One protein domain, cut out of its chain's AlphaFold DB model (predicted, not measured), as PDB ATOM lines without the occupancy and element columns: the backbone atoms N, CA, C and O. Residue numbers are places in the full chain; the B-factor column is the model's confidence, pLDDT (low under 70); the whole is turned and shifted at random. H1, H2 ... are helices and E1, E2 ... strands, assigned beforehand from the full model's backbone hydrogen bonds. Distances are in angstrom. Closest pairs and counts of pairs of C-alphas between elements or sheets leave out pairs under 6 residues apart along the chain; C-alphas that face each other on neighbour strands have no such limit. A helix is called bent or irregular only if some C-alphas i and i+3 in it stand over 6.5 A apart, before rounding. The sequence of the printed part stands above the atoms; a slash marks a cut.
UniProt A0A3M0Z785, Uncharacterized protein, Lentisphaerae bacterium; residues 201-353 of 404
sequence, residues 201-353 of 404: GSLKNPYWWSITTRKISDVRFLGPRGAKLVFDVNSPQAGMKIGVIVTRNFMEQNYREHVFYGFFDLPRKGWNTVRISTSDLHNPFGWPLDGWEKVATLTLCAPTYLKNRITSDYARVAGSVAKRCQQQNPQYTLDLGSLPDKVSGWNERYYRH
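AT A GLANCE: This is residues 201 to 353 of the 404 residues of an uncharacterized protein of Lentisphaerae bacterium (UniProt A0A3M0Z785). A twisted four-stranded sheet has the first arm of one long helix, H1a, packed on one face, while a two-stranded ribbon, E2 and E5, joins it through tight links at one end and runs over part of the other face. H1b runs on past the sheet, and a long link folds back from it to the small helix H2 at the far end. The 153 printed residues hold E1 to E6, then H1 and H2, a mixed class with 68 residues in named elements, under half. Both sheets, E1-E6-E3-E4 and E2-E5, are antiparallel. The whole is compact, radius of gyration of the C-alphas 15.9 A, spanning 56 by 37 by 24 A.

IN THESE COORDINATES: E3, residues 240 to 247, spans 23.8 A and E4, 259 to 266, 22.9 A; E6 is 297 to 301, 12.7 A, and E1 210 to 213, 10.4 A, from (127.520, 222.788, 206.989). E2, 229 to 235, spans 18.3 A and E5, 270 to 276, 19.2 A. H1, 303 to 325, was assigned as one helix by its hydrogen bonds but is bent, C-alphas 311 and 314 being 6.6 A apart: H1a, 303 to 311, 12.2 A, and H1b, 314 to 325, 16.0 A. H2, 348 to 353, 9.2 A, ends at (134.206, 202.985, 211.967).

HOW THE PARTS SIT: E3 and E4 form a hairpin, N 246 to O 260 2.8 A; N 245 to O 299 is 2.9 A for E3 and E6, N 211 to O 300 2.9 A for E6 and E1. H1a is on this sheet, height 9.0 A, closest C-alphas Gly 243 and Pro 303, 4.9 A. In E2 and E5, N 231 to O 274 is 3.1 A. The closest C-alphas of E4 and E5, Leu 266 and Asn 272, are 5.9 A apart. Every O i to N i+4 pair is within hydrogen-bond range in H1a and H1b, 1 of 2 in H2.

THE WHOLE: C-alphas 328 and 353, the farthest apart, are 56.4 A apart. The printed part has no cut; links E1 to E2, E3 to E4, E5 to E6 and H1 to H2 are long. Residues 249 to 255 and 341 to 353 have pLDDT under 70.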
ATOM      1  N   GLY A 201     125.752 224.993 213.197       80.69
ATOM      2  CA  GLY A 201     125.419 224.138 212.054       80.69
ATOM      3  C   GLY A 201     125.260 222.667 212.426       80.69
ATOM      4  O   GLY A 201     124.781 222.343 213.508       80.69
ATOM      5  N   SER A 202     125.554 221.768 211.491       77.19
ATOM      6  CA  SER A 202     125.383 220.330 211.700       77.19
ATOM      7  C   SER A 202     126.186 219.508 210.700       77.19
ATOM      8  O   SER A 202     126.231 219.828 209.511       77.19
ATOM      9  N   LEU A 203     126.734 218.395 211.191       74.75
ATOM     10  CA  LEU A 203     127.447 217.373 210.420       74.75
ATOM     11  C   LEU A 203     126.588 216.131 210.095       74.75
ATOM     12  O   LEU A 203     127.086 215.156 209.544       74.75
ATOM     13  N   LYS A 204     125.293 216.142 210.445       71.06
ATOM     14  CA  LYS A 204     124.397 214.963 210.392       71.06
ATOM     15  C   LYS A 204     123.855 214.575 209.021       71.06
ATOM     16  O   LYS A 204     123.118 213.602 208.915       71.06
ATOM     17  N   ASN A 205     123.999 215.434 208.019       78.00
ATOM     18  CA  ASN A 205     123.468 215.128 206.700       78.00
ATOM     19  C   ASN A 205     124.642 214.967 205.739       78.00
ATOM     20  O   ASN A 205     125.323 215.954 205.467       78.00
ATOM     21  N   PRO A 206     124.862 213.774 205.169       75.00
ATOM     22  CA  PRO A 206     126.033 213.512 204.340       75.00
ATOM     23  C   PRO A 206     126.096 214.368 203.065       75.00
ATOM     24  O   PRO A 206     127.179 214.560 202.518       75.00
ATOM     25  N   TYR A 207     124.962 214.900 202.597       80.44
ATOM     26  CA  TYR A 207     124.879 215.769 201.417       80.44
ATOM     27  C   TYR A 207     124.704 217.250 201.778       80.44
ATOM     28  O   TYR A 207     125.041 218.119 200.983       80.44
ATOM     29  N   TRP A 208     124.177 217.553 202.964       82.88
ATOM     30  CA  TRP A 208     123.749 218.908 203.330       82.88
ATOM     31  C   TRP A 208     124.432 219.468 204.577       82.88
ATOM     32  O   TRP A 208     124.002 220.501 205.091       82.88
ATOM     33  N   TRP A 209     125.469 218.801 205.086       84.25
ATOM     34  CA  TRP A 209     126.197 219.296 206.244       84.25
ATOM     35  C   TRP A 209     126.862 220.645 205.959       84.25
ATOM     36  O   TRP A 209     127.319 220.938 204.848       84.25
ATOM     37  N   SER A 210     126.899 221.471 206.996       87.44
ATOM     38  CA  SER A 210     127.520 222.788 206.989       87.44
ATOM     39  C   SER A 210     127.785 223.205 208.427       87.44
ATOM     40  O   SER A 210     126.896 223.084 209.275       87.44
ATOM     41  N   ILE A 211     128.993 223.693 208.694       88.06
ATOM     42  CA  ILE A 211     129.379 224.290 209.972       88.06
ATOM     43  C   ILE A 211     129.966 225.675 209.733       88.06
ATOM     44  O   ILE A 211     130.691 225.891 208.767       88.06
ATOM     45  N   THR A 212     129.628 226.631 210.592       90.62
ATOM     46  CA  THR A 212     129.994 228.042 210.436       90.62
ATOM     47  C   THR A 212     130.499 228.625 211.744       90.62
ATOM     48  O   THR A 212     129.831 228.495 212.770       90.62
ATOM     49  N   THR A 213     131.628 229.327 211.691       90.75
ATOM     50  CA  THR A 213     132.172 230.095 212.813       90.75
ATOM     51  C   THR A 213     132.268 231.584 212.483       90.75
ATOM     52  O   THR A 213     132.533 231.975 211.342       90.75
ATOM     53  N   ARG A 214     132.071 232.416 213.511       89.69
ATOM     54  CA  ARG A 214     132.353 233.860 213.500       89.69
ATOM     55  C   ARG A 214     133.749 234.184 214.024       89.69
ATOM     56  O   ARG A 214     134.135 235.338 213.991       89.69
ATOM     57  N   LYS A 215     134.522 233.200 214.491       91.50
ATOM     58  CA  LYS A 215     135.814 233.428 215.152       91.50
ATOM     59  C   LYS A 215     136.755 234.325 214.337       91.50
ATOM     60  O   LYS A 215     137.385 235.208 214.900       91.50
ATOM     61  N   ILE A 216     136.766 234.179 213.011       88.38
ATOM     62  CA  ILE A 216     137.595 234.993 212.109       88.38
ATOM     63  C   ILE A 216     137.141 236.456 211.931       88.38
ATOM     64  O   ILE A 216     137.863 237.226 211.303       88.38
ATOM     65  N   SER A 217     135.979 236.847 212.471       84.75
ATOM     66  CA  SER A 217     135.557 238.253 212.560       84.75
ATOM     67  C   SER A 217     136.232 238.994 213.715       84.75
ATOM     68  O   SER A 217     136.332 240.223 213.691       84.75
ATOM     69  N   ASP A 218     136.727 238.257 214.712       87.88
ATOM     70  CA  ASP A 218     137.535 238.800 215.791       87.88
ATOM     71  C   ASP A 218     138.974 238.997 215.305       87.88
ATOM     72  O   ASP A 218     139.613 238.096 214.749       87.88
ATOM     73  N   VAL A 219     139.511 240.195 215.536       81.12
ATOM     74  CA  VAL A 219     140.854 240.573 215.085       81.12
ATOM     75  C   VAL A 219     141.941 239.645 215.623       81.12
ATOM     76  O   VAL A 219     142.997 239.523 215.005       81.12
ATOM     77  N   ARG A 220     141.720 238.978 216.760       87.62
ATOM     78  CA  ARG A 220     142.662 238.015 217.337       87.62
ATOM     79  C   ARG A 220     142.842 236.787 216.444       87.62
ATOM     80  O   ARG A 220     143.937 236.244 216.433       87.62
ATOM     81  N   PHE A 221     141.841 236.393 215.657       88.75
ATOM     82  CA  PHE A 221     141.894 235.214 214.772       88.75
ATOM     83  C   PHE A 221     141.932 235.568 213.279       88.75
ATOM     84  O   PHE A 221     142.025 234.685 212.425       88.75
ATOM     85  N   LEU A 222     141.859 236.858 212.950       83.12
ATOM     86  CA  LEU A 222     141.909 237.359 211.583       83.12
ATOM     87  C   LEU A 222     143.224 236.968 210.882       83.12
ATOM     88  O   LEU A 222     144.328 237.199 211.393       83.12
ATOM     89  N   GLY A 223     143.103 236.416 209.672       83.38
ATOM     90  CA  GLY A 223     144.245 236.083 208.821       83.38
ATOM     91  C   GLY A 223     145.036 237.332 208.402       83.38
ATOM     92  O   GLY A 223     144.433 238.361 208.088       83.38
ATOM     93  N   PRO A 224     146.382 237.293 208.382       82.44
ATOM     94  CA  PRO A 224     147.162 238.426 207.911       82.44
ATOM     95  C   PRO A 224     147.069 238.578 206.387       82.44
ATOM     96  O   PRO A 224     146.635 237.661 205.686       82.44
ATOM     97  N   ARG A 225     147.480 239.736 205.849       79.88
ATOM     98  CA  ARG A 225     147.469 239.957 204.392       79.88
ATOM     99  C   ARG A 225     148.335 238.894 203.702       79.88
ATOM    100  O   ARG A 225     149.426 238.594 204.173       79.88
ATOM    101  N   GLY A 226     147.826 238.314 202.614       82.06
ATOM    102  CA  GLY A 226     148.515 237.266 201.851       82.06
ATOM    103  C   GLY A 226     148.544 235.882 202.514       82.06
ATOM    104  O   GLY A 226     149.102 234.947 201.946       82.06
ATOM    105  N   ALA A 227     147.945 235.716 203.697       87.44
ATOM    106  CA  ALA A 227     147.894 234.418 204.356       87.44
ATOM    107  C   ALA A 227     146.979 233.431 203.638       87.44
ATOM    108  O   ALA A 227     145.999 233.815 202.996       87.44
ATOM    109  N   LYS A 228     147.255 232.145 203.852       92.81
ATOM    110  CA  LYS A 228     146.387 231.052 203.423       92.81
ATOM    111  C   LYS A 228     145.566 230.536 204.600       92.81
ATOM    112  O   LYS A 228     146.097 230.387 205.700       92.81
ATOM    113  N   LEU A 229     144.301 230.216 204.352       94.56
ATOM    114  CA  LEU A 229     143.518 229.357 205.232       94.56
ATOM    115  C   LEU A 229     143.986 227.916 205.015       94.56
ATOM    116  O   LEU A 229     144.049 227.445 203.878       94.56
ATOM    117  N   VAL A 230     144.335 227.230 206.099       95.25
ATOM    118  CA  VAL A 230     144.834 225.852 206.062       95.25
ATOM    119  C   VAL A 230     144.047 225.018 207.057       95.25
ATOM    120  O   VAL A 230     143.886 225.432 208.204       95.25
ATOM    121  N   PHE A 231     143.565 223.859 206.624       87.75
ATOM    122  CA  PHE A 231     142.922 222.888 207.502       87.75
ATOM    123  C   PHE A 231     143.110 221.470 206.973       87.75
ATOM    124  O   PHE A 231     143.262 221.255 205.766       87.75
ATOM    125  N   ASP A 232     143.058 220.508 207.885       84.31
ATOM    126  CA  ASP A 232     143.032 219.092 207.552       84.31
ATOM    127  C   ASP A 232     141.596 218.571 207.584       84.31
ATOM    128  O   ASP A 232     140.805 218.916 208.461       84.31
ATOM    129  N   VAL A 233     141.247 217.725 206.619       82.19
ATOM    130  CA  VAL A 233     139.940 217.074 206.550       82.19
ATOM    131  C   VAL A 233     140.086 215.611 206.167       82.19
ATOM    132  O   VAL A 233     140.842 215.243 205.264       82.19
ATOM    133  N   ASN A 234     139.356 214.757 206.874       77.06
ATOM    134  CA  ASN A 234     139.330 213.331 206.611       77.06
ATOM    135  C   ASN A 234     138.230 213.009 205.591       77.06
ATOM    136  O   ASN A 234     137.060 213.281 205.836       77.06
ATOM    137  N   SER A 235     138.613 212.457 204.443       82.44
ATOM    138  CA  SER A 235     137.712 212.137 203.336       82.44
ATOM    139  C   SER A 235     137.378 210.640 203.292       82.44
ATOM    140  O   SER A 235     138.291 209.810 203.357       82.44
ATOM    141  N   PRO A 236     136.111 210.238 203.062       75.69
ATOM    142  CA  PRO A 236     135.726 208.827 203.041       75.69
ATOM    143  C   PRO A 236     136.250 208.083 201.805       75.69
ATOM    144  O   PRO A 236     136.350 206.851 201.811       75.69
ATOM    145  N   GLN A 237     136.570 208.821 200.738       82.88
ATOM    146  CA  GLN A 237     137.035 208.312 199.448       82.88
ATOM    147  C   GLN A 237     138.012 209.313 198.809       82.88
ATOM    148  O   GLN A 237     137.993 210.502 199.124       82.88
ATOM    149  N   ALA A 238     138.876 208.837 197.914       88.19
ATOM    150  CA  ALA A 238     139.715 209.702 197.086       88.19
ATOM    151  C   ALA A 238     138.872 210.431 196.023       88.19
ATOM    152  O   ALA A 238     137.838 209.917 195.597       88.19
ATOM    153  N   GLY A 239     139.321 211.611 195.592       88.44
ATOM    154  CA  GLY A 239     138.664 212.395 194.540       88.44
ATOM    155  C   GLY A 239     137.379 213.104 194.983       88.44
ATOM    156  O   GLY A 239     136.587 213.525 194.141       88.44
ATOM    157  N   MET A 240     137.144 213.224 196.292       87.38
ATOM    158  CA  MET A 240     136.035 214.020 196.826       87.38
ATOM    159  C   MET A 240     136.367 215.515 196.754       87.38
ATOM    160  O   MET A 240     137.517 215.901 196.563       87.38
ATOM    161  N   LYS A 241     135.361 216.369 196.959       91.94
ATOM    162  CA  LYS A 241     135.538 217.817 197.127       91.94
ATOM    163  C   LYS A 241     134.969 218.275 198.469       91.94
ATOM    164  O   LYS A 241     134.087 217.613 199.019       91.94
ATOM    165  N   ILE A 242     135.424 219.424 198.957       91.19
ATOM    166  CA  ILE A 242     134.827 220.178 200.071       91.19
ATOM    167  C   ILE A 242     134.465 221.592 199.608       91.19
ATOM    168  O   ILE A 242     135.164 222.171 198.777       91.19
ATOM    169  N   GLY A 243     133.360 222.136 200.118       94.81
ATOM    170  CA  GLY A 243     132.986 223.531 199.911       94.81
ATOM    171  C   GLY A 243     133.496 224.421 201.042       94.81
ATOM    172  O   GLY A 243     133.394 224.061 202.217       94.81
ATOM    173  N   VAL A 244     134.000 225.602 200.689       96.88
ATOM    174  CA  VAL A 244     134.322 226.666 201.648       96.88
ATOM    175  C   VAL A 244     133.587 227.934 201.249       96.88
ATOM    176  O   VAL A 244     133.576 228.302 200.074       96.88
ATOM    177  N   ILE A 245     132.963 228.589 202.227       96.31
ATOM    178  CA  ILE A 245     132.294 229.881 202.057       96.31
ATOM    179  C   ILE A 245     132.867 230.860 203.069       96.31
ATOM    180  O   ILE A 245     133.008 230.556 204.253       96.31
ATOM    181  N   VAL A 246     133.142 232.062 202.594       94.06
ATOM    182  CA  VAL A 246     133.552 233.206 203.389       94.06
ATOM    183  C   VAL A 246     132.577 234.340 203.110       94.06
ATOM    184  O   VAL A 246     132.259 234.620 201.956       94.06
ATOM    185  N   THR A 247     132.078 235.001 204.150       89.75
ATOM    186  CA  THR A 247     131.190 236.159 203.969       89.75
ATOM    187  C   THR A 247     131.856 237.430 204.458       89.75
ATOM    188  O   THR A 247     132.473 237.449 205.521       89.75
ATOM    189  N   ARG A 248     131.711 238.510 203.692       82.38
ATOM    190  CA  ARG A 248     132.023 239.872 204.124       82.38
ATOM    191  C   ARG A 248     130.724 240.631 204.324       82.38
ATOM    192  O   ARG A 248     130.237 241.321 203.431       82.38
ATOM    193  N   ASN A 249     130.159 240.501 205.514       69.06
ATOM    194  CA  ASN A 249     128.920 241.185 205.851       69.06
ATOM    195  C   ASN A 249     129.230 242.362 206.766       69.06
ATOM    196  O   ASN A 249     129.858 242.209 207.812       69.06
ATOM    197  N   PHE A 250     128.735 243.539 206.398       61.28
ATOM    198  CA  PHE A 250     128.684 244.663 207.317       61.28
ATOM    199  C   PHE A 250     127.387 244.571 208.119       61.28
ATOM    200  O   PHE A 250     126.312 244.649 207.539       61.28
ATOM    201  N   MET A 251     127.469 244.401 209.440       58.41
ATOM    202  CA  MET A 251     126.293 244.410 210.326       58.41
ATOM    203  C   MET A 251     125.153 243.454 209.893       58.41
ATOM    204  O   MET A 251     123.990 243.832 209.949       58.41
ATOM    205  N   GLU A 252     125.479 242.233 209.441       59.81
ATOM    206  CA  GLU A 252     124.521 241.253 208.865       59.81
ATOM    207  C   GLU A 252     123.780 241.722 207.593       59.81
ATOM    208  O   GLU A 252     122.812 241.092 207.157       59.81
ATOM    209  N   GLN A 253     124.238 242.789 206.930       59.25
ATOM    210  CA  GLN A 253     123.736 243.124 205.600       59.25
ATOM    211  C   GLN A 253     124.074 241.980 204.637       59.25
ATOM    212  O   GLN A 253     125.237 241.689 204.354       59.25
ATOM    213  N   ASN A 254     123.022 241.315 204.161       60.53
ATOM    214  CA  ASN A 254     123.066 240.100 203.353       60.53
ATOM    215  C   ASN A 254     123.368 240.388 201.874       60.53
ATOM    216  O   ASN A 254     122.677 239.897 200.980       60.53
ATOM    217  N   TYR A 255     124.405 241.177 201.616       68.56
ATOM    218  CA  TYR A 255     124.901 241.442 200.272       68.56
ATOM    219  C   TYR A 255     125.519 240.163 199.710       68.56
ATOM    220  O   TYR A 255     126.661 239.818 200.010       68.56
ATOM    221  N   ARG A 256     124.748 239.398 198.927       77.81
ATOM    222  CA  ARG A 256     125.227 238.138 198.328       77.81
ATOM    223  C   ARG A 256     126.359 238.363 197.323       77.81
ATOM    224  O   ARG A 256     127.090 237.427 197.031       77.81
ATOM    225  N   GLU A 257     126.567 239.603 196.889       75.25
ATOM    226  CA  GLU A 257     127.753 240.067 196.168       75.25
ATOM    227  C   GLU A 257     129.059 240.030 196.988       75.25
ATOM    228  O   GLU A 257     130.144 240.077 196.408       75.25
ATOM    229  N   HIS A 258     128.977 239.943 198.319       83.25
ATOM    230  CA  HIS A 258     130.119 239.885 199.241       83.25
ATOM    231  C   HIS A 258     130.306 238.493 199.871       83.25
ATOM    232  O   HIS A 258     130.984 238.334 200.892       83.25
ATOM    233  N   VAL A 259     129.685 237.475 199.278       91.50
ATOM    234  CA  VAL A 259     129.933 236.073 199.607       91.50
ATOM    235  C   VAL A 259     130.981 235.545 198.642       91.50
ATOM    236  O   VAL A 259     130.811 235.678 197.438       91.50
ATOM    237  N   PHE A 260     132.031 234.928 199.172       94.50
ATOM    238  CA  PHE A 260     133.131 234.342 198.415       94.50
ATOM    239  C   PHE A 260     133.176 232.843 198.684       94.50
ATOM    240  O   PHE A 260     133.021 232.415 199.829       94.50
ATOM    241  N   TYR A 261     133.359 232.033 197.650       96.69
ATOM    242  CA  TYR A 261     133.298 230.582 197.777       96.69
ATOM    243  C   TYR A 261     134.268 229.867 196.840       96.69
ATOM    244  O   TYR A 261     134.748 230.436 195.862       96.69
ATOM    245  N   GLY A 262     134.536 228.598 197.150       96.12
ATOM    246  CA  GLY A 262     135.351 227.710 196.329       96.12
ATOM    247  C   GLY A 262     135.110 226.235 196.651       96.12
ATOM    248  O   GLY A 262     134.640 225.887 197.740       96.12
ATOM    249  N   PHE A 263     135.438 225.372 195.687       95.56
ATOM    250  CA  PHE A 263     135.453 223.918 195.843       95.56
ATOM    251  C   PHE A 263     136.896 223.421 195.829       95.56
ATOM    252  O   PHE A 263     137.636 223.727 194.898       95.56
ATOM    253  N   PHE A 264     137.275 222.611 196.814       94.50
ATOM    254  CA  PHE A 264     138.655 222.157 196.989       94.50
ATOM    255  C   PHE A 264     138.745 220.635 196.952       94.50
ATOM    256  O   PHE A 264     137.905 219.950 197.539       94.50
ATOM    257  N   ASP A 265     139.746 220.118 196.243       93.31
ATOM    258  CA  ASP A 265     139.943 218.686 196.022       93.31
ATOM    259  C   ASP A 265     140.507 217.959 197.242       93.31
ATOM    260  O   ASP A 265     141.414 218.438 197.921       93.31
ATOM    261  N   LEU A 266     139.992 216.752 197.466       91.00
ATOM    262  CA  LEU A 266     140.429 215.792 198.474       91.00
ATOM    263  C   LEU A 266     140.963 214.544 197.747       91.00
ATOM    264  O   LEU A 266     140.231 213.565 197.555       91.00
ATOM    265  N   PRO A 267     142.219 214.576 197.263       91.81
ATOM    266  CA  PRO A 267     142.758 213.550 196.371       91.81
ATOM    267  C   PRO A 267     142.915 212.175 197.026       91.81
ATOM    268  O   PRO A 267     143.045 211.181 196.319       91.81
ATOM    269  N   ARG A 268     142.915 212.085 198.359       87.00
ATOM    270  CA  ARG A 268     143.138 210.833 199.092       87.00
ATOM    271  C   ARG A 268     141.915 210.457 199.918       87.00
ATOM    272  O   ARG A 268     141.234 211.315 200.470       87.00
ATOM    273  N   LYS A 269     141.677 209.155 200.070       84.38
ATOM    274  CA  LYS A 269     140.886 208.638 201.194       84.38
ATOM    275  C   LYS A 269     141.686 208.857 202.486       84.38
ATOM    276  O   LYS A 269     142.896 208.640 202.487       84.38
ATOM    277  N   GLY A 270     141.026 209.239 203.574       80.06
ATOM    278  CA  GLY A 270     141.671 209.634 204.826       80.06
ATOM    279  C   GLY A 270     142.042 211.118 204.848       80.06
ATOM    280  O   GLY A 270     141.370 211.940 204.229       80.06
ATOM    281  N   TRP A 271     143.086 211.480 205.591       81.88
ATOM    282  CA  TRP A 271     143.468 212.877 205.814       81.88
ATOM    283  C   TRP A 271     144.000 213.574 204.556       81.88
ATOM    284  O   TRP A 271     144.884 213.067 203.862       81.88
ATOM    285  N   ASN A 272     143.474 214.769 204.297       85.81
ATOM    286  CA  ASN A 272     143.902 215.690 203.252       85.81
ATOM    287  C   ASN A 272     144.138 217.066 203.876       85.81
ATOM    288  O   ASN A 272     143.295 217.531 204.638       85.81
ATOM    289  N   THR A 273     145.223 217.738 203.494       92.06
ATOM    290  CA  THR A 273     145.452 219.140 203.862       92.06
ATOM    291  C   THR A 273     144.974 220.047 202.740       92.06
ATOM    292  O   THR A 273     145.518 220.010 201.634       92.06
ATOM    293  N   VAL A 274     144.006 220.904 203.041       92.31
ATOM    294  CA  VAL A 274     143.498 221.926 202.125       92.31
ATOM    295  C   VAL A 274     144.201 223.248 202.427       92.31
ATOM    296  O   VAL A 274     144.340 223.640 203.584       92.31
ATOM    297  N   ARG A 275     144.677 223.935 201.382       96.75
ATOM    298  CA  ARG A 275     145.335 225.248 201.473       96.75
ATOM    299  C   ARG A 275     144.643 226.208 200.518       96.75
ATOM    300  O   ARG A 275     144.585 225.923 199.330       96.75
ATOM    301  N   ILE A 276     144.149 227.321 201.047       95.50
ATOM    302  CA  ILE A 276     143.289 228.266 200.331       95.50
ATOM    303  C   ILE A 276     143.890 229.659 200.445       95.50
ATOM    304  O   ILE A 276     143.993 230.214 201.538       95.50
ATOM    305  N   SER A 277     144.283 230.223 199.316       95.38
ATOM    306  CA  SER A 277     144.630 231.635 199.166       95.38
ATOM    307  C   SER A 277     143.348 232.449 198.981       95.38
ATOM    308  O   SER A 277     142.330 231.921 198.539       95.38
ATOM    309  N   THR A 278     143.369 233.749 199.274       91.88
ATOM    310  CA  THR A 278     142.176 234.590 199.067       91.88
ATOM    311  C   THR A 278     141.754 234.628 197.590       91.88
ATOM    312  O   THR A 278     140.566 234.586 197.290       91.88
ATOM    313  N   SER A 279     142.710 234.559 196.659       94.19
ATOM    314  CA  SER A 279     142.460 234.439 195.216       94.19
ATOM    315  C   SER A 279     141.725 233.164 194.793       94.19
ATOM    316  O   SER A 279     141.205 233.124 193.688       94.19
ATOM    317  N   ASP A 280     141.678 232.128 195.633       95.94
ATOM    318  CA  ASP A 280     140.996 230.869 195.306       95.94
ATOM    319  C   ASP A 280     139.482 230.949 195.590       95.94
ATOM    320  O   ASP A 280     138.715 230.066 195.202       95.94
ATOM    321  N   LEU A 281     139.037 232.003 196.282       95.50
ATOM    322  CA  LEU A 281     137.647 232.234 196.661       95.50
ATOM    323  C   LEU A 281     137.062 233.365 195.819       95.50
ATOM    324  O   LEU A 281     137.594 234.472 195.822       95.50
ATOM    325  N   HIS A 282     135.930 233.116 195.165       95.25
ATOM    326  CA  HIS A 282     135.317 234.068 194.236       95.25
ATOM    327  C   HIS A 282     133.880 234.389 194.630       95.25
ATOM    328  O   HIS A 282     133.179 233.549 195.198       95.25
ATOM    329  N   ASN A 283     133.437 235.610 194.337       93.12
ATOM    330  CA  ASN A 283     132.039 235.995 194.491       93.12
ATOM    331  C   ASN A 283     131.197 235.617 193.250       93.12
ATOM    332  O   ASN A 283     131.751 235.162 192.252       93.12
ATOM    333  N   PRO A 284     129.862 235.814 193.257       93.12
ATOM    334  CA  PRO A 284     128.992 235.511 192.108       93.12
ATOM    335  C   PRO A 284     129.228 236.326 190.819       93.12
ATOM    336  O   PRO A 284     128.453 236.193 189.871       93.12
ATOM    337  N   PHE A 285     130.236 237.199 190.797       91.56
ATOM    338  CA  PHE A 285     130.690 237.945 189.620       91.56
ATOM    339  C   PHE A 285     132.108 237.524 189.191       91.56
ATOM    340  O   PHE A 285     132.753 238.238 188.421       91.56
ATOM    341  N   GLY A 286     132.628 236.418 189.737       91.12
ATOM    342  CA  GLY A 286     133.979 235.923 189.470       91.12
ATOM    343  C   GLY A 286     135.092 236.762 190.106       91.12
ATOM    344  O   GLY A 286     136.257 236.612 189.752       91.12
ATOM    345  N   TRP A 287     134.782 237.683 191.025       91.75
ATOM    346  CA  TRP A 287     135.805 238.532 191.639       91.75
ATOM    347  C   TRP A 287     136.455 237.800 192.816       91.75
ATOM    348  O   TRP A 287     135.726 237.325 193.694       91.75
ATOM    349  N   PRO A 288     137.798 237.729 192.871       93.06
ATOM    350  CA  PRO A 288     138.503 237.034 193.943       93.06
ATOM    351  C   PRO A 288     138.321 237.762 195.275       93.06
ATOM    352  O   PRO A 288     138.046 238.959 195.282       93.06
ATOM    353  N   LEU A 289     138.514 237.084 196.404       90.00
ATOM    354  CA  LEU A 289     138.662 237.741 197.702       90.00
ATOM    355  C   LEU A 289     140.024 238.463 197.739       90.00
ATOM    356  O   LEU A 289     141.074 237.850 197.552       90.00
ATOM    357  N   ASP A 290     140.025 239.771 197.991       84.25
ATOM    358  CA  ASP A 290     141.242 240.609 197.991       84.25
ATOM    359  C   ASP A 290     142.018 240.591 199.322       84.25
ATOM    360  O   ASP A 290     143.148 241.072 199.388       84.25
ATOM    361  N   GLY A 291     141.446 240.007 200.377       84.44
ATOM    362  CA  GLY A 291     142.069 239.940 201.696       84.44
ATOM    363  C   GLY A 291     141.168 239.323 202.766       84.44
ATOM    364  O   GLY A 291     139.981 239.076 202.553       84.44
ATOM    365  N   TRP A 292     141.712 239.068 203.950       84.75
ATOM    366  CA  TRP A 292     140.934 238.499 205.059       84.75
ATOM    367  C   TRP A 292     140.171 239.554 205.857       84.75
ATOM    368  O   TRP A 292     139.269 239.211 206.616       84.75
ATOM    369  N   GLU A 293     140.497 240.835 205.690       77.75
ATOM    370  CA  GLU A 293     139.849 241.912 206.418       77.75
ATOM    371  C   GLU A 293     138.329 241.923 206.214       77.75
ATOM    372  O   GLU A 293     137.810 241.654 205.127       77.75
ATOM    373  N   LYS A 294     137.612 242.269 207.292       75.00
ATOM    374  CA  LYS A 294     136.147 242.447 207.306       75.00
ATOM    375  C   LYS A 294     135.356 241.194 206.933       75.00
ATOM    376  O   LYS A 294     134.165 241.275 206.635       75.00
ATOM    377  N   VAL A 295     136.004 240.035 206.963       85.38
ATOM    378  CA  VAL A 295     135.312 238.761 206.908       85.38
ATOM    379  C   VAL A 295     134.536 238.558 208.210       85.38
ATOM    380  O   VAL A 295     135.054 238.772 209.301       85.38
ATOM    381  N   ALA A 296     133.274 238.161 208.081       84.56
ATOM    382  CA  ALA A 296     132.353 237.951 209.188       84.56
ATOM    383  C   ALA A 296     132.218 236.468 209.558       84.56
ATOM    384  O   ALA A 296     132.116 236.134 210.737       84.56
ATOM    385  N   THR A 297     132.214 235.569 208.569       90.25
ATOM    386  CA  THR A 297     132.051 234.131 208.818       90.25
ATOM    387  C   THR A 297     132.940 233.281 207.927       90.25
ATOM    388  O   THR A 297     133.148 233.604 206.756       90.25
ATOM    389  N   LEU A 298     133.365 232.143 208.474       94.19
ATOM    390  CA  LEU A 298     133.913 231.006 207.739       94.19
ATOM    391  C   LEU A 298     132.939 229.839 207.841       94.19
ATOM    392  O   LEU A 298     132.550 229.458 208.945       94.19
ATOM    393  N   THR A 299     132.596 229.250 206.703       94.81
ATOM    394  CA  THR A 299     131.769 228.050 206.613       94.81
ATOM    395  C   THR A 299     132.523 226.954 205.878       94.81
ATOM    396  O   THR A 299     133.019 227.169 204.772       94.81
ATOM    397  N   LEU A 300     132.541 225.764 206.472       93.69
ATOM    398  CA  LEU A 300     132.940 224.521 205.817       93.69
ATOM    399  C   LEU A 300     131.670 223.716 205.543       93.69
ATOM    400  O   LEU A 300     130.813 223.605 206.425       93.69
ATOM    401  N   CYS A 301     131.510 223.181 204.334       92.31
ATOM    402  CA  CYS A 301     130.276 222.495 203.960       92.31
ATOM    403  C   CYS A 301     130.458 221.405 202.902       92.31
ATOM    404  O   CYS A 301     131.470 221.314 202.197       92.31
ATOM    405  N   ALA A 302     129.418 220.583 202.768       88.50
ATOM    406  CA  ALA A 302     129.303 219.630 201.680       88.50
ATOM    407  C   ALA A 302     129.278 220.354 200.317       88.50
ATOM    408  O   ALA A 302     128.602 221.380 200.177       88.50
ATOM    409  N   PRO A 303     129.903 219.795 199.264       91.06
ATOM    410  CA  PRO A 303     129.821 220.368 197.921       91.06
ATOM    411  C   PRO A 303     128.386 220.527 197.403       91.06
ATOM    412  O   PRO A 303     128.087 221.504 196.721       91.06
ATOM    413  N   THR A 304     127.473 219.611 197.744       89.56
ATOM    414  CA  THR A 304     126.059 219.703 197.342       89.56
ATOM    415  C   THR A 304     125.361 220.888 197.996       89.56
ATOM    416  O   THR A 304     124.655 221.629 197.311       89.56
ATOM    417  N   TYR A 305     125.616 221.117 199.290       90.38
ATOM    418  CA  TYR A 305     125.141 222.306 199.993       90.38
ATOM    419  C   TYR A 305     125.616 223.578 199.283       90.38
ATOM    420  O   TYR A 305     124.797 224.436 198.949       90.38
ATOM    421  N   LEU A 306     126.921 223.680 199.000       94.06
ATOM    422  CA  LEU A 306     127.495 224.854 198.343       94.06
ATOM    423  C   LEU A 306     126.926 225.068 196.936       94.06
ATOM    424  O   LEU A 306     126.454 226.162 196.635       94.06
ATOM    425  N   LYS A 307     126.900 224.024 196.097       93.62
ATOM    426  CA  LYS A 307     126.339 224.089 194.739       93.62
ATOM    427  C   LYS A 307     124.913 224.634 194.767       93.62
ATOM    428  O   LYS A 307     124.617 225.581 194.048       93.62
ATOM    429  N   ASN A 308     124.069 224.105 195.655       92.81
ATOM    430  CA  ASN A 308     122.700 224.580 195.801       92.81
ATOM    431  C   ASN A 308     122.635 226.056 196.223       92.81
ATOM    432  O   ASN A 308     121.834 226.805 195.670       92.81
ATOM    433  N   ARG A 309     123.468 226.507 197.174       93.00
ATOM    434  CA  ARG A 309     123.519 227.926 197.581       93.00
ATOM    435  C   ARG A 309     123.908 228.841 196.420       93.00
ATOM    436  O   ARG A 309     123.286 229.891 196.267       93.00
ATOM    437  N   ILE A 310     124.882 228.427 195.605       93.38
ATOM    438  CA  ILE A 310     125.343 229.183 194.434       93.38
ATOM    439  C   ILE A 310     124.220 229.311 193.404       93.38
ATOM    440  O   ILE A 310     123.879 230.425 193.016       93.38
ATOM    441  N   THR A 311     123.600 228.197 193.010       92.31
ATOM    442  CA  THR A 311     122.590 228.178 191.937       92.31
ATOM    443  C   THR A 311     121.233 228.744 192.353       92.31
ATOM    444  O   THR A 311     120.419 229.049 191.487       92.31
ATOM    445  N   SER A 312     120.966 228.874 193.656       91.12
ATOM    446  CA  SER A 312     119.713 229.428 194.180       91.12
ATOM    447  C   SER A 312     119.909 230.835 194.746       91.12
ATOM    448  O   SER A 312     119.778 231.825 194.032       91.12
ATOM    449  N   ASP A 313     120.213 230.938 196.038       90.19
ATOM    450  CA  ASP A 313     120.286 232.182 196.800       90.19
ATOM    451  C   ASP A 313     121.268 233.185 196.178       90.19
ATOM    452  O   ASP A 313     120.905 234.341 195.954       90.19
ATOM    453  N   TYR A 314     122.489 232.748 195.853       91.69
ATOM    454  CA  TYR A 314     123.540 233.660 195.402       91.69
ATOM    455  C   TYR A 314     123.301 234.145 193.975       91.69
ATOM    456  O   TYR A 314     123.272 235.355 193.763       91.69
ATOM    457  N   ALA A 315     123.044 233.240 193.025       90.38
ATOM    458  CA  ALA A 315     122.725 233.601 191.644       90.38
ATOM    459  C   ALA A 315     121.500 234.522 191.555       90.38
ATOM    460  O   ALA A 315     121.524 235.518 190.833       90.38
ATOM    461  N   ARG A 316     120.445 234.241 192.331       90.62
ATOM    462  CA  ARG A 316     119.229 235.062 192.354       90.62
ATOM    463  C   ARG A 316     119.512 236.485 192.834       90.62
ATOM    464  O   ARG A 316     119.153 237.437 192.147       90.62
ATOM    465  N   VAL A 317     120.141 236.642 194.002       86.25
ATOM    466  CA  VAL A 317     120.380 237.974 194.587       86.25
ATOM    467  C   VAL A 317     121.417 238.749 193.778       86.25
ATOM    468  O   VAL A 317     121.179 239.908 193.440       86.25
ATOM    469  N   ALA A 318     122.528 238.114 193.398       86.75
ATOM    470  CA  ALA A 318     123.546 238.749 192.566       86.75
ATOM    471  C   ALA A 318     123.010 239.095 191.168       86.75
ATOM    472  O   ALA A 318     123.357 240.141 190.633       86.75
ATOM    473  N   GLY A 319     122.095 238.296 190.609       87.00
ATOM    474  CA  GLY A 319     121.409 238.606 189.355       87.00
ATOM    475  C   GLY A 319     120.530 239.856 189.451       87.00
ATOM    476  O   GLY A 319     120.515 240.673 188.532       87.00
ATOM    477  N   SER A 320     119.843 240.067 190.579       86.25
ATOM    478  CA  SER A 320     119.125 241.324 190.840       86.25
ATOM    479  C   SER A 320     120.075 242.522 190.948       86.25
ATOM    480  O   SER A 320     119.761 243.597 190.438       86.25
ATOM    481  N   VAL A 321     121.242 242.344 191.575       84.88
ATOM    482  CA  VAL A 321     122.283 243.384 191.653       84.88
ATOM    483  C   VAL A 321     122.852 243.688 190.267       84.88
ATOM    484  O   VAL A 321     122.940 244.859 189.910       84.88
ATOM    485  N   ALA A 322     123.163 242.663 189.470       85.62
ATOM    486  CA  ALA A 322     123.638 242.800 188.097       85.62
ATOM    487  C   ALA A 322     122.668 243.642 187.265       85.62
ATOM    488  O   ALA A 322     123.060 244.679 186.746       85.62
ATOM    489  N   LYS A 323     121.374 243.301 187.255       86.25
ATOM    490  CA  LYS A 323     120.350 244.071 186.526       86.25
ATOM    491  C   LYS A 323     120.304 245.549 186.922       86.25
ATOM    492  O   LYS A 323     120.118 246.402 186.062       86.25
ATOM    493  N   ARG A 324     120.474 245.858 188.212       84.81
ATOM    494  CA  ARG A 324     120.465 247.238 188.722       84.81
ATOM    495  C   ARG A 324     121.746 248.005 188.382       84.81
ATOM    496  O   ARG A 324     121.684 249.204 188.144       84.81
ATOM    497  N   CYS A 325     122.896 247.338 188.412       81.31
ATOM    498  CA  CYS A 325     124.203 247.989 188.335       81.31
ATOM    499  C   CYS A 325     124.826 247.959 186.932       81.31
ATOM    500  O   CYS A 325     125.651 248.818 186.638       81.31
ATOM    501  N   GLN A 326     124.452 247.015 186.063       74.62
ATOM    502  CA  GLN A 326     125.134 246.754 184.788       74.62
ATOM    503  C   GLN A 326     125.120 247.957 183.835       74.62
ATOM    504  O   GLN A 326     126.112 248.195 183.154       74.62
ATOM    505  N   GLN A 327     124.047 248.757 183.837       70.56
ATOM    506  CA  GLN A 327     123.963 249.988 183.036       70.56
ATOM    507  C   GLN A 327     125.004 251.043 183.447       70.56
ATOM    508  O   GLN A 327     125.413 251.853 182.624       70.56
ATOM    509  N   GLN A 328     125.432 251.037 184.713       75.00
ATOM    510  CA  GLN A 328     126.384 252.005 185.271       75.00
ATOM    511  C   GLN A 328     127.794 251.423 185.415       75.00
ATOM    512  O   GLN A 328     128.773 252.164 185.439       75.00
ATOM    513  N   ASN A 329     127.910 250.100 185.538       78.19
ATOM    514  CA  ASN A 329     129.175 249.396 185.646       78.19
ATOM    515  C   ASN A 329     129.055 247.993 185.010       78.19
ATOM    516  O   ASN A 329     128.529 247.073 185.649       78.19
ATOM    517  N   PRO A 330     129.579 247.797 183.784       78.62
ATOM    518  CA  PRO A 330     129.438 246.542 183.042       78.62
ATOM    519  C   PRO A 330     130.150 245.348 183.700       78.62
ATOM    520  O   PRO A 330     129.889 244.201 183.340       78.62
ATOM    521  N   GLN A 331     131.009 245.581 184.701       79.50
ATOM    522  CA  GLN A 331     131.688 244.514 185.442       79.50
ATOM    523  C   GLN A 331     130.734 243.670 186.302       79.50
ATOM    524  O   GLN A 331     131.100 242.565 186.693       79.50
ATOM    525  N   TYR A 332     129.521 244.157 186.592       82.69
ATOM    526  CA  TYR A 332     128.482 243.406 187.304       82.69
ATOM    527  C   TYR A 332     127.759 242.428 186.368       82.69
ATOM    528  O   TYR A 332     126.562 242.551 186.113       82.69
ATOM    529  N   THR A 333     128.502 241.448 185.860       87.00
ATOM    530  CA  THR A 333     127.977 240.325 185.079       87.00
ATOM    531  C   THR A 333     128.125 239.053 185.903       87.00
ATOM    532  O   THR A 333     129.161 238.849 186.530       87.00
ATOM    533  N   LEU A 334     127.074 238.228 185.951       89.00
ATOM    534  CA  LEU A 334     127.118 236.967 186.689       89.00
ATOM    535  C   LEU A 334     128.202 236.054 186.115       89.00
ATOM    536  O   LEU A 334     128.186 235.738 184.930       89.00
ATOM    537  N   ASP A 335     129.075 235.594 186.999       91.25
ATOM    538  CA  ASP A 335     130.060 234.556 186.739       91.25
ATOM    539  C   ASP A 335     130.133 233.686 187.995       91.25
ATOM    540  O   ASP A 335     130.645 234.088 189.041       91.25
ATOM    541  N   LEU A 336     129.503 232.516 187.909       88.94
ATOM    542  CA  LEU A 336     129.400 231.566 189.016       88.94
ATOM    543  C   LEU A 336     130.562 230.559 189.021       88.94
ATOM    544  O   LEU A 336     130.616 229.704 189.910       88.94
ATOM    545  N   GLY A 337     131.459 230.634 188.030       85.44
ATOM    546  CA  GLY A 337     132.512 229.653 187.796       85.44
ATOM    547  C   GLY A 337     131.995 228.260 187.409       85.44
ATOM    548  O   GLY A 337     130.798 228.012 187.241       85.44
ATOM    549  N   SER A 338     132.925 227.314 187.262       82.56
ATOM    550  CA  SER A 338     132.600 225.912 186.984       82.56
ATOM    551  C   SER A 338     132.071 225.214 188.237       82.56
ATOM    552  O   SER A 338     132.768 225.093 189.246       82.56
ATOM    553  N   LEU A 339     130.840 224.706 188.164       84.38
ATOM    554  CA  LEU A 339     130.222 223.951 189.251       84.38
ATOM    555  C   LEU A 339     130.438 222.446 189.046       84.38
ATOM    556  O   LEU A 339     130.245 221.959 187.936       84.38
ATOM    557  N   PRO A 340     130.782 221.675 190.092       79.19
ATOM    558  CA  PRO A 340     130.989 220.236 189.954       79.19
ATOM    559  C   PRO A 340     129.704 219.510 189.517       79.19
ATOM    560  O   PRO A 340     128.637 219.696 190.117       79.19
ATOM    561  N   ASP A 341     129.803 218.647 188.500       59.38
ATOM    562  CA  ASP A 341     128.673 217.884 187.943       59.38
ATOM    563  C   ASP A 341     128.110 216.870 188.944       59.38
ATOM    564  O   ASP A 341     126.897 216.804 189.164       59.38
ATOM    565  N   LYS A 342     129.007 216.133 189.617       57.22
ATOM    566  CA  LYS A 342     128.692 215.155 190.666       57.22
ATOM    567  C   LYS A 342     129.262 215.620 192.001       57.22
ATOM    568  O   LYS A 342     130.465 215.790 192.162       57.22
ATOM    569  N   VAL A 343     128.376 215.789 192.970       56.50
ATOM    570  CA  VAL A 343     128.700 216.112 194.359       56.50
ATOM    571  C   VAL A 343     128.259 214.921 195.206       56.50
ATOM    572  O   VAL A 343     127.099 214.795 195.593       56.50
ATOM    573  N   SER A 344     129.161 213.955 195.379       54.22
ATOM    574  CA  SER A 344     128.902 212.759 196.179       54.22
ATOM    575  C   SER A 344     128.746 213.130 197.653       54.22
ATOM    576  O   SER A 344     129.520 213.911 198.206       54.22
ATOM    577  N   GLY A 345     127.732 212.554 198.297       57.91
ATOM    578  CA  GLY A 345     127.537 212.684 199.735       57.91
ATOM    579  C   GLY A 345     128.604 211.916 200.501       57.91
ATOM    580  O   GLY A 345     129.098 210.877 200.059       57.91
ATOM    581  N   TRP A 346     128.963 212.427 201.669       65.50
ATOM    582  CA  TRP A 346     130.008 211.848 202.502       65.50
ATOM    583  C   TRP A 346     129.398 210.753 203.380       65.50
ATOM    584  O   TRP A 346     128.789 211.051 204.399       65.50
ATOM    585  N   ASN A 347     129.498 209.483 202.971       62.75
ATOM    586  CA  ASN A 347     128.824 208.370 203.656       62.75
ATOM    587  C   ASN A 347     129.188 208.284 205.153       62.75
ATOM    588  O   ASN A 347     130.316 207.943 205.509       62.75
ATOM    589  N   GLU A 348     128.201 208.499 206.026       52.78
ATOM    590  CA  GLU A 348     128.378 208.520 207.484       52.78
ATOM    591  C   GLU A 348     128.897 207.210 208.086       52.78
ATOM    592  O   GLU A 348     129.518 207.226 209.149       52.78
ATOM    593  N   ARG A 349     128.656 206.060 207.436       57.34
ATOM    594  CA  ARG A 349     129.122 204.755 207.939       57.34
ATOM    595  C   ARG A 349     130.649 204.698 208.029       57.34
ATOM    596  O   ARG A 349     131.168 204.033 208.917       57.34
ATOM    597  N   TYR A 350     131.352 205.431 207.162       51.81
ATOM    598  CA  TYR A 350     132.808 205.558 207.209       51.81
ATOM    599  C   TYR A 350     133.285 206.163 208.539       51.81
ATOM    600  O   TYR A 350     134.173 205.611 209.183       51.81
ATOM    601  N   TYR A 351     132.635 207.235 208.997       50.84
ATOM    602  CA  TYR A 351     133.019 207.937 210.224       50.84
ATOM    603  C   TYR A 351     132.644 207.183 211.500       50.84
ATOM    604  O   TYR A 351     133.319 207.329 212.511       50.84
ATOM    605  N   ARG A 352     131.627 206.312 211.459       51.06
ATOM    606  CA  ARG A 352     131.304 205.432 212.599       51.06
ATOM    607  C   ARG A 352     132.399 204.399 212.876       51.06
ATOM    608  O   ARG A 352     132.597 204.029 214.027       51.06
ATOM    609  N   HIS A 353     133.098 203.937 211.838       42.00
ATOM    610  CA  HIS A 353     134.206 202.985 211.967       42.00
ATOM    611  C   HIS A 353     135.559 203.655 212.233       42.00
ATOM    612  O   HIS A 353     136.473 202.990 212.709       42.00
TER     613      HIS A 353